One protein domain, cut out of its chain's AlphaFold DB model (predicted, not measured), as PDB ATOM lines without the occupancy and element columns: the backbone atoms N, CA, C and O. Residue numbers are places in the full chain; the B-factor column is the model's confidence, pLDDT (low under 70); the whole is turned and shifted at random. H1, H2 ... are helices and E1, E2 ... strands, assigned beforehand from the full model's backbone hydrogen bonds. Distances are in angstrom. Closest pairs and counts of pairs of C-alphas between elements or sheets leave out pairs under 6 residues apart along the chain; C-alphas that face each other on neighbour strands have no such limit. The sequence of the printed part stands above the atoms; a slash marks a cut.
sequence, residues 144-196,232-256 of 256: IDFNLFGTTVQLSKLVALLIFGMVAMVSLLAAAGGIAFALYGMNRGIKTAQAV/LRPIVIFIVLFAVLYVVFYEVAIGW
ATOM      1  N   ILE A 144     285.980 323.991 445.971       72.69
ATOM      2  CA  ILE A 144     286.486 324.242 444.629       72.69
ATOM      3  C   ILE A 144     285.926 325.602 444.226       72.69
ATOM      4  O   ILE A 144     284.718 325.826 444.343       72.69
ATOM      5  N   ASP A 145     286.789 326.514 443.790       78.56
ATOM      6  CA  ASP A 145     286.342 327.795 443.254       78.56
ATOM      7  C   ASP A 145     285.737 327.553 441.866       78.56
ATOM      8  O   ASP A 145     286.415 327.085 440.952       78.56
ATOM      9  N   PHE A 146     284.449 327.850 441.711       70.31
ATOM     10  CA  PHE A 146     283.712 327.665 440.468       70.31
ATOM     11  C   PHE A 146     283.275 329.021 439.921       70.31
ATOM     12  O   PHE A 146     282.561 329.764 440.591       70.31
ATOM     13  N   ASN A 147     283.697 329.373 438.708       78.25
ATOM     14  CA  ASN A 147     283.347 330.661 438.115       78.25
ATOM     15  C   ASN A 147     282.059 330.542 437.287       78.25
ATOM     16  O   ASN A 147     282.060 329.981 436.193       78.25
ATOM     17  N   LEU A 148     280.954 331.073 437.810       76.06
ATOM     18  CA  LEU A 148     279.645 331.074 437.162       76.06
ATOM     19  C   LEU A 148     279.321 332.501 436.722       76.06
ATOM     20  O   LEU A 148     279.099 333.379 437.543       76.06
ATOM     21  N   PHE A 149     279.299 332.749 435.412       87.56
ATOM     22  CA  PHE A 149     278.969 334.069 434.852       87.56
ATOM     23  C   PHE A 149     279.842 335.230 435.374       87.56
ATOM     24  O   PHE A 149     279.378 336.363 435.477       87.56
ATOM     25  N   GLY A 150     281.113 334.965 435.688       84.06
ATOM     26  CA  GLY A 150     282.047 335.976 436.187       84.06
ATOM     27  C   GLY A 150     282.037 336.152 437.707       84.06
ATOM     28  O   GLY A 150     282.787 336.991 438.207       84.06
ATOM     29  N   THR A 151     281.237 335.380 438.449       78.38
ATOM     30  CA  THR A 151     281.313 335.309 439.912       78.38
ATOM     31  C   THR A 151     281.932 333.985 440.355       78.38
ATOM     32  O   THR A 151     281.521 332.903 439.941       78.38
ATOM     33  N   THR A 152     282.944 334.063 441.217       80.88
ATOM     34  CA  THR A 152     283.567 332.891 441.839       80.88
ATOM     35  C   THR A 152     282.710 332.426 443.011       80.88
ATOM     36  O   THR A 152     282.656 333.085 444.050       80.88
ATOM     37  N   VAL A 153     282.025 331.302 442.836       80.19
ATOM     38  CA  VAL A 153     281.238 330.620 443.864       80.19
ATOM     39  C   VAL A 153     282.060 329.459 444.405       80.19
ATOM     40  O   VAL A 153     282.537 328.620 443.647       80.19
ATOM     41  N   GLN A 154     282.214 329.386 445.725       78.19
ATOM     42  CA  GLN A 154     282.886 328.261 446.366       78.19
ATOM     43  C   GLN A 154     281.930 327.083 446.488       78.19
ATOM     44  O   GLN A 154     280.973 327.118 447.262       78.19
ATOM     45  N   LEU A 155     282.186 326.028 445.719       71.25
ATOM     46  CA  LEU A 155     281.395 324.808 445.759       71.25
ATOM     47  C   LEU A 155     282.114 323.761 446.610       71.25
ATOM     48  O   LEU A 155     283.264 323.409 446.356       71.25
ATOM     49  N   SER A 156     281.442 323.223 447.624       77.62
ATOM     50  CA  SER A 156     281.985 322.102 448.398       77.62
ATOM     51  C   SER A 156     282.160 320.866 447.503       77.62
ATOM     52  O   SER A 156     281.239 320.506 446.765       77.62
ATOM     53  N   LYS A 157     283.298 320.162 447.604       68.81
ATOM     54  CA  LYS A 157     283.530 318.884 446.893       68.81
ATOM     55  C   LYS A 157     282.429 317.851 447.149       68.81
ATOM     56  O   LYS A 157     282.097 317.083 446.250       68.81
ATOM     57  N   LEU A 158     281.829 317.853 448.343       65.75
ATOM     58  CA  LEU A 158     280.694 316.984 448.668       65.75
ATOM     59  C   LEU A 158     279.471 317.329 447.805       65.75
ATOM     60  O   LEU A 158     278.823 316.440 447.259       65.75
ATOM     61  N   VAL A 159     279.178 318.622 447.655       72.19
ATOM     62  CA  VAL A 159     278.072 319.109 446.820       72.19
ATOM     63  C   VAL A 159     278.338 318.783 445.352       72.19
ATOM     64  O   VAL A 159     277.444 318.275 444.679       72.19
ATOM     65  N   ALA A 160     279.572 318.975 444.872       70.44
ATOM     66  CA  ALA A 160     279.973 318.584 443.517       70.44
ATOM     67  C   ALA A 160     279.748 317.082 443.262       70.44
ATOM     68  O   ALA A 160     279.171 316.696 442.245       70.44
ATOM     69  N   LEU A 161     280.138 316.230 444.216       70.94
ATOM     70  CA  LEU A 161     279.946 314.783 444.133       70.94
ATOM     71  C   LEU A 161     278.463 314.389 444.144       70.94
ATOM     72  O   LEU A 161     278.062 313.496 443.400       70.94
ATOM     73  N   LEU A 162     277.636 315.061 444.951       66.88
ATOM     74  CA  LEU A 162     276.188 314.842 444.971       66.88
ATOM     75  C   LEU A 162     275.531 315.256 443.649       66.88
ATOM     76  O   LEU A 162     274.697 314.512 443.133       66.88
ATOM     77  N   ILE A 163     275.928 316.396 443.072       72.06
ATOM     78  CA  ILE A 163     275.464 316.834 441.747       72.06
ATOM     79  C   ILE A 163     275.852 315.800 440.690       72.06
ATOM     80  O   ILE A 163     274.997 315.366 439.918       72.06
ATOM     81  N   PHE A 164     277.107 315.345 440.696       73.75
ATOM     82  CA  PHE A 164     277.563 314.281 439.807       73.75
ATOM     83  C   PHE A 164     276.742 312.998 439.981       73.75
ATOM     84  O   PHE A 164     276.268 312.440 438.994       73.75
ATOM     85  N   GLY A 165     276.512 312.553 441.219       72.25
ATOM     86  CA  GLY A 165     275.698 311.376 441.517       72.25
ATOM     87  C   GLY A 165     274.263 311.503 440.995       72.25
ATOM     88  O   GLY A 165     273.749 310.569 440.376       72.25
ATOM     89  N   MET A 166     273.636 312.673 441.165       67.38
ATOM     90  CA  MET A 166     272.305 312.956 440.616       67.38
ATOM     91  C   MET A 166     272.299 312.897 439.084       67.38
ATOM     92  O   MET A 166     271.456 312.212 438.502       67.38
ATOM     93  N   VAL A 167     273.257 313.551 438.421       70.94
ATOM     94  CA  VAL A 167     273.371 313.546 436.951       70.94
ATOM     95  C   VAL A 167     273.644 312.138 436.420       70.94
ATOM     96  O   VAL A 167     273.030 311.720 435.435       70.94
ATOM     97  N   ALA A 168     274.506 311.372 437.089       66.69
ATOM     98  CA  ALA A 168     274.795 309.986 436.741       66.69
ATOM     99  C   ALA A 168     273.545 309.101 436.865       66.69
ATOM    100  O   ALA A 168     273.247 308.336 435.944       66.69
ATOM    101  N   MET A 169     272.765 309.237 437.945       66.31
ATOM    102  CA  MET A 169     271.507 308.500 438.115       66.31
ATOM    103  C   MET A 169     270.470 308.861 437.049       66.31
ATOM    104  O   MET A 169     269.860 307.959 436.474       66.31
ATOM    105  N   VAL A 170     270.290 310.151 436.742       70.69
ATOM    106  CA  VAL A 170     269.375 310.597 435.676       70.69
ATOM    107  C   VAL A 170     269.819 310.047 434.319       70.69
ATOM    108  O   VAL A 170     268.990 309.559 433.552       70.69
ATOM    109  N   SER A 171     271.123 310.055 434.044       62.38
ATOM    110  CA  SER A 171     271.687 309.526 432.798       62.38
ATOM    111  C   SER A 171     271.480 308.015 432.668       62.38
ATOM    112  O   SER A 171     271.071 307.537 431.611       62.38
ATOM    113  N   LEU A 172     271.689 307.259 433.750       68.56
ATOM    114  CA  LEU A 172     271.403 305.822 433.804       68.56
ATOM    115  C   LEU A 172     269.913 305.532 433.606       68.56
ATOM    116  O   LEU A 172     269.563 304.620 432.859       68.56
ATOM    117  N   LEU A 173     269.035 306.321 434.231       68.44
ATOM    118  CA  LEU A 173     267.589 306.180 434.079       68.44
ATOM    119  C   LEU A 173     267.153 306.459 432.634       68.44
ATOM    120  O   LEU A 173     266.354 305.707 432.077       68.44
ATOM    121  N   ALA A 174     267.714 307.493 432.005       70.44
ATOM    122  CA  ALA A 174     267.469 307.813 430.603       70.44
ATOM    123  C   ALA A 174     267.966 306.698 429.668       70.44
ATOM    124  O   ALA A 174     267.247 306.299 428.751       70.44
ATOM    125  N   ALA A 175     269.154 306.145 429.928       69.75
ATOM    126  CA  ALA A 175     269.705 305.020 429.174       69.75
ATOM    127  C   ALA A 175     268.820 303.768 429.295       69.75
ATOM    128  O   ALA A 175     268.427 303.178 428.285       69.75
ATOM    129  N   ALA A 176     268.448 303.394 430.522       65.44
ATOM    130  CA  ALA A 176     267.575 302.256 430.795       65.44
ATOM    131  C   ALA A 176     266.187 302.444 430.164       65.44
ATOM    132  O   ALA A 176     265.665 301.525 429.532       65.44
ATOM    133  N   GLY A 177     265.618 303.648 430.272       68.56
ATOM    134  CA  GLY A 177     264.362 304.018 429.625       68.56
ATOM    135  C   GLY A 177     264.439 303.912 428.101       68.56
ATOM    136  O   GLY A 177     263.535 303.352 427.481       68.56
ATOM    137  N   GLY A 178     265.541 304.366 427.498       72.25
ATOM    138  CA  GLY A 178     265.793 304.242 426.061       72.25
ATOM    139  C   GLY A 178     265.874 302.786 425.594       72.25
ATOM    140  O   GLY A 178     265.241 302.418 424.603       72.25
ATOM    141  N   ILE A 179     266.580 301.932 426.341       69.25
ATOM    142  CA  ILE A 179     266.662 300.491 426.057       69.25
ATOM    143  C   ILE A 179     265.280 299.838 426.190       69.25
ATOM    144  O   ILE A 179     264.851 299.116 425.288       69.25
ATOM    145  N   ALA A 180     264.547 300.122 427.269       65.50
ATOM    146  CA  ALA A 180     263.202 299.588 427.486       65.50
ATOM    147  C   ALA A 180     262.234 300.006 426.368       65.50
ATOM    148  O   ALA A 180     261.468 299.177 425.868       65.50
ATOM    149  N   PHE A 181     262.305 301.263 425.924       74.94
ATOM    150  CA  PHE A 181     261.514 301.768 424.805       74.94
ATOM    151  C   PHE A 181     261.849 301.050 423.489       74.94
ATOM    152  O   PHE A 181     260.943 300.652 422.753       74.94
ATOM    153  N   ALA A 182     263.135 300.813 423.212       73.75
ATOM    154  CA  ALA A 182     263.569 300.071 422.030       73.75
ATOM    155  C   ALA A 182     263.066 298.614 422.042       73.75
ATOM    156  O   ALA A 182     262.507 298.143 421.047       73.75
ATOM    157  N   LEU A 183     263.193 297.915 423.176       74.12
ATOM    158  CA  LEU A 183     262.669 296.555 423.354       74.12
ATOM    159  C   LEU A 183     261.145 296.508 423.187       74.12
ATOM    160  O   LEU A 183     260.613 295.614 422.523       74.12
ATOM    161  N   TYR A 184     260.435 297.492 423.741       74.44
ATOM    162  CA  TYR A 184     258.988 297.617 423.593       74.44
ATOM    163  C   TYR A 184     258.571 297.801 422.124       74.44
ATOM    164  O   TYR A 184     257.627 297.151 421.664       74.44
ATOM    165  N   GLY A 185     259.305 298.623 421.368       76.06
ATOM    166  CA  GLY A 185     259.103 298.799 419.929       76.06
ATOM    167  C   GLY A 185     259.274 297.497 419.142       76.06
ATOM    168  O   GLY A 185     258.425 297.161 418.315       76.06
ATOM    169  N   MET A 186     260.311 296.712 419.448       81.12
ATOM    170  CA  MET A 186     260.529 295.405 418.810       81.12
ATOM    171  C   MET A 186     259.433 294.392 419.159       81.12
ATOM    172  O   MET A 186     258.955 293.678 418.277       81.12
ATOM    173  N   ASN A 187     258.976 294.363 420.416       76.19
ATOM    174  CA  ASN A 187     257.901 293.466 420.845       76.19
ATOM    175  C   ASN A 187     256.578 293.768 420.116       76.19
ATOM    176  O   ASN A 187     255.855 292.852 419.726       76.19
ATOM    177  N   ARG A 188     256.275 295.049 419.854       77.81
ATOM    178  CA  ARG A 188     255.118 295.418 419.018       77.81
ATOM    179  C   ARG A 188     255.230 294.839 417.605       77.81
ATOM    180  O   ARG A 188     254.243 294.296 417.123       77.81
ATOM    181  N   GLY A 189     256.413 294.892 416.991       76.81
ATOM    182  CA  GLY A 189     256.654 294.326 415.658       76.81
ATOM    183  C   GLY A 189     256.447 292.807 415.588       76.81
ATOM    184  O   GLY A 189     255.886 292.302 414.616       76.81
ATOM    185  N   ILE A 190     256.835 292.077 416.639       76.06
ATOM    186  CA  ILE A 190     256.610 290.624 416.729       76.06
ATOM    187  C   ILE A 190     255.114 290.324 416.847       76.06
ATOM    188  O   ILE A 190     254.607 289.456 416.139       76.06
ATOM    189  N   LYS A 191     254.387 291.069 417.687       73.75
ATOM    190  CA  LYS A 191     252.937 290.887 417.846       73.75
ATOM    191  C   LYS A 191     252.168 291.190 416.564       73.75
ATOM    192  O   LYS A 191     251.237 290.461 416.241       73.75
ATOM    193  N   THR A 192     252.560 292.217 415.810       74.62
ATOM    194  CA  THR A 192     251.932 292.498 414.511       74.62
ATOM    195  C   THR A 192     252.256 291.417 413.483       74.62
ATOM    196  O   THR A 192     251.360 291.003 412.755       74.62
ATOM    197  N   ALA A 193     253.487 290.893 413.454       72.06
ATOM    198  CA  ALA A 193     253.843 289.776 412.577       72.06
ATOM    199  C   ALA A 193     253.080 288.483 412.929       72.06
ATOM    200  O   ALA A 193     252.586 287.798 412.036       72.06
ATOM    201  N   GLN A 194     252.918 288.177 414.220       71.62
ATOM    202  CA  GLN A 194     252.112 287.042 414.683       71.62
ATOM    203  C   GLN A 194     250.624 287.215 414.362       71.62
ATOM    204  O   GLN A 194     249.975 286.253 413.969       71.62
ATOM    205  N   ALA A 195     250.085 288.432 414.476       72.00
ATOM    206  CA  ALA A 195     248.694 288.711 414.117       72.00
ATOM    207  C   ALA A 195     248.415 288.493 412.618       72.00
ATOM    208  O   ALA A 195     247.320 288.073 412.260       72.00
ATOM    209  N   VAL A 196     249.405 288.737 411.752       68.69
ATOM    210  CA  VAL A 196     249.314 288.450 410.311       68.69
ATOM    211  C   VAL A 196     249.481 286.951 410.031       68.69
ATOM    212  O   VAL A 196     248.733 286.400 409.232       68.69
ATOM    213  N   LEU A 232     272.547 299.163 414.278       77.62
ATOM    214  CA  LEU A 232     273.617 299.767 415.081       77.62
ATOM    215  C   LEU A 232     273.549 301.294 415.145       77.62
ATOM    216  O   LEU A 232     273.990 301.877 416.133       77.62
ATOM    217  N   ARG A 233     272.977 301.951 414.132       84.62
ATOM    218  CA  ARG A 233     272.885 303.416 414.062       84.62
ATOM    219  C   ARG A 233     272.370 304.086 415.351       84.62
ATOM    220  O   ARG A 233     273.044 305.004 415.810       84.62
ATOM    221  N   PRO A 234     271.240 303.683 415.967       67.00
ATOM    222  CA  PRO A 234     270.766 304.329 417.194       67.00
ATOM    223  C   PRO A 234     271.704 304.115 418.391       67.00
ATOM    224  O   PRO A 234     271.869 305.025 419.196       67.00
ATOM    225  N   ILE A 235     272.358 302.952 418.483       70.25
ATOM    226  CA  ILE A 235     273.307 302.636 419.562       70.25
ATOM    227  C   ILE A 235     274.546 303.524 419.442       70.25
ATOM    228  O   ILE A 235     274.976 304.125 420.421       70.25
ATOM    229  N   VAL A 236     275.086 303.661 418.228       79.12
ATOM    230  CA  VAL A 236     276.243 304.525 417.964       79.12
ATOM    231  C   VAL A 236     275.904 305.988 418.249       79.12
ATOM    232  O   VAL A 236     276.675 306.661 418.924       79.12
ATOM    233  N   ILE A 237     274.734 306.470 417.813       72.94
ATOM    234  CA  ILE A 237     274.280 307.840 418.110       72.94
ATOM    235  C   ILE A 237     274.172 308.064 419.623       72.94
ATOM    236  O   ILE A 237     274.615 309.099 420.109       72.94
ATOM    237  N   PHE A 238     273.629 307.098 420.369       69.88
ATOM    238  CA  PHE A 238     273.526 307.186 421.823       69.88
ATOM    239  C   PHE A 238     274.902 307.242 422.500       69.88
ATOM    240  O   PHE A 238     275.124 308.114 423.333       69.88
ATOM    241  N   ILE A 239     275.836 306.365 422.113       71.94
ATOM    242  CA  ILE A 239     277.201 306.346 422.666       71.94
ATOM    243  C   ILE A 239     277.916 307.669 422.384       71.94
ATOM    244  O   ILE A 239     278.535 308.232 423.282       71.94
ATOM    245  N   VAL A 240     277.807 308.187 421.157       80.25
ATOM    246  CA  VAL A 240     278.427 309.462 420.775       80.25
ATOM    247  C   VAL A 240     277.808 310.620 421.550       80.25
ATOM    248  O   VAL A 240     278.543 311.426 422.111       80.25
ATOM    249  N   LEU A 241     276.475 310.691 421.642       67.38
ATOM    250  CA  LEU A 241     275.801 311.723 422.431       67.38
ATOM    251  C   LEU A 241     276.204 311.655 423.899       67.38
ATOM    252  O   LEU A 241     276.513 312.689 424.475       67.38
ATOM    253  N   PHE A 242     276.245 310.460 424.487       69.38
ATOM    254  CA  PHE A 242     276.661 310.270 425.871       69.38
ATOM    255  C   PHE A 242     278.113 310.702 426.093       69.38
ATOM    256  O   PHE A 242     278.386 311.421 427.045       69.38
ATOM    257  N   ALA A 243     279.031 310.325 425.200       71.50
ATOM    258  CA  ALA A 243     280.431 310.732 425.280       71.50
ATOM    259  C   ALA A 243     280.592 312.255 425.165       71.50
ATOM    260  O   ALA A 243     281.324 312.851 425.948       71.50
ATOM    261  N   VAL A 244     279.869 312.898 424.242       74.25
ATOM    262  CA  VAL A 244     279.872 314.363 424.100       74.25
ATOM    263  C   VAL A 244     279.294 315.027 425.345       74.25
ATOM    264  O   VAL A 244     279.900 315.957 425.864       74.25
ATOM    265  N   LEU A 245     278.162 314.543 425.860       61.59
ATOM    266  CA  LEU A 245     277.545 315.098 427.066       61.59
ATOM    267  C   LEU A 245     278.442 314.913 428.289       61.59
ATOM    268  O   LEU A 245     278.519 315.808 429.118       61.59
ATOM    269  N   TYR A 246     279.132 313.776 428.379       68.81
ATOM    270  CA  TYR A 246     280.092 313.489 429.436       68.81
ATOM    271  C   TYR A 246     281.289 314.435 429.373       68.81
ATOM    272  O   TYR A 246     281.654 314.990 430.399       68.81
ATOM    273  N   VAL A 247     281.861 314.663 428.187       67.19
ATOM    274  CA  VAL A 247     282.967 315.616 428.007       67.19
ATOM    275  C   VAL A 247     282.505 317.039 428.300       67.19
ATOM    276  O   VAL A 247     283.150 317.720 429.076       67.19
ATOM    277  N   VAL A 248     281.362 317.477 427.769       62.75
ATOM    278  CA  VAL A 248     280.809 318.811 428.066       62.75
ATOM    279  C   VAL A 248     280.537 318.961 429.559       62.75
ATOM    280  O   VAL A 248     280.852 319.994 430.134       62.75
ATOM    281  N   PHE A 249     279.990 317.934 430.206       63.00
ATOM    282  CA  PHE A 249     279.795 317.937 431.648       63.00
ATOM    283  C   PHE A 249     281.131 317.993 432.392       63.00
ATOM    284  O   PHE A 249     281.241 318.740 433.350       63.00
ATOM    285  N   TYR A 250     282.144 317.245 431.956       62.34
ATOM    286  CA  TYR A 250     283.479 317.252 432.549       62.34
ATOM    287  C   TYR A 250     284.129 318.636 432.422       62.34
ATOM    288  O   TYR A 250     284.543 319.203 433.424       62.34
ATOM    289  N   GLU A 251     284.129 319.224 431.228       67.38
ATOM    290  CA  GLU A 251     284.658 320.566 430.957       67.38
ATOM    291  C   GLU A 251     283.918 321.640 431.768       67.38
ATOM    292  O   GLU A 251     284.536 322.458 432.444       67.38
ATOM    293  N   VAL A 252     282.583 321.605 431.772       55.22
ATOM    294  CA  VAL A 252     281.768 322.602 432.480       55.22
ATOM    295  C   VAL A 252     281.833 322.415 433.994       55.22
ATOM    296  O   VAL A 252     281.849 323.406 434.712       55.22
ATOM    297  N   ALA A 253     281.847 321.182 434.506       42.88
ATOM    298  CA  ALA A 253     281.770 320.916 435.944       42.88
ATOM    299  C   ALA A 253     283.137 320.891 436.639       42.88
ATOM    300  O   ALA A 253     283.202 321.200 437.827       42.88
ATOM    301  N   ILE A 254     284.207 320.496 435.942       45.66
ATOM    302  CA  ILE A 254     285.548 320.359 436.532       45.66
ATOM    303  C   ILE A 254     286.427 321.567 436.203       45.66
ATOM    304  O   ILE A 254     287.356 321.817 436.964       45.66
ATOM    305  N   GLY A 255     286.084 322.360 435.180       42.53
ATOM    306  CA  GLY A 255     286.709 323.655 434.919       42.53
ATOM    307  C   GLY A 255     288.217 323.537 434.725       42.53
ATOM    308  O   GLY A 255     288.987 323.863 435.628       42.53
ATOM    309  N   TRP A 256     288.622 323.044 433.557       46.03
ATOM    310  CA  TRP A 256     289.980 323.268 433.058       46.03
ATOM    311  C   TRP A 256     290.111 324.664 432.443       46.03
ATOM    312  O   TRP A 256     289.115 325.164 431.870       46.03
TER     313      TRP A 256
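AT A GLANCE: This is residues 144 to 196 and 232 to 256 of the 256 residues of an uncharacterized protein of Chloroflexi bacterium OLB13 (UniProt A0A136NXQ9). A long straight helix, H1, has a small two-strand hairpin, E1 and E2, at its first end, and a shorter helix, H2, runs back beside part of H1 toward that hairpin, with a gap between the two helices. Residues 183 to 196 of H1 stick out alone at the far end and lengthen the outline. The printed part has 78 residues, in the order E1, E2, H1, H2, and is mostly helix; the two strands are antiparallel. It is extended, with a radius of gyration of the C-alphas of 19.1 A and spans of 64 by 22 by 16 A.

IN THESE COORDINATES: E1, residues 144 to 148, begins at C-alpha 144 (286.486, 324.242, 444.629) and is 12.2 A long. E2, residues 151 to 156, is 15.7 A long. H1, residues 157 to 196, is 58.6 A long and ends at C-alpha 196 (249.314, 288.450, 410.311). H2, residues 232 to 254, is 32.0 A long and ends at C-alpha 254 (285.548, 320.359, 436.532).

HOW THE PARTS SIT: E1 and E2 form a hairpin, antiparallel at 142 degrees between directions, with N 146 and O 153 2.8 A apart and N 148 and O 151 2.9 A apart, both within hydrogen-bond range. A tight link with no residue between joins E2 to H1. The closest C-alphas of E1 and H1, those of Ile 144 and Lys 157, are 6.5 A apart. H1 and H2 are near each other, their closest C-alphas 8.1 A apart. E1 and H2 are near each other, with 6 pairs of C-alphas within 10 A; E2 and H2 are apart. In H1 and H2 every O i to N i+4 pair is within hydrogen-bond range.

THE WHOLE: The C-alphas of Thr 152 and Val 196, the two farthest apart, are 64.4 A from each other. Residues 197 to 231 are not printed, and C-alphas 196 and 232 are 27.2 A apart across this cut. No printed link is long. Mean pLDDT of the printed part is 70.6, with 31 residues under 70, among them 245 to 256.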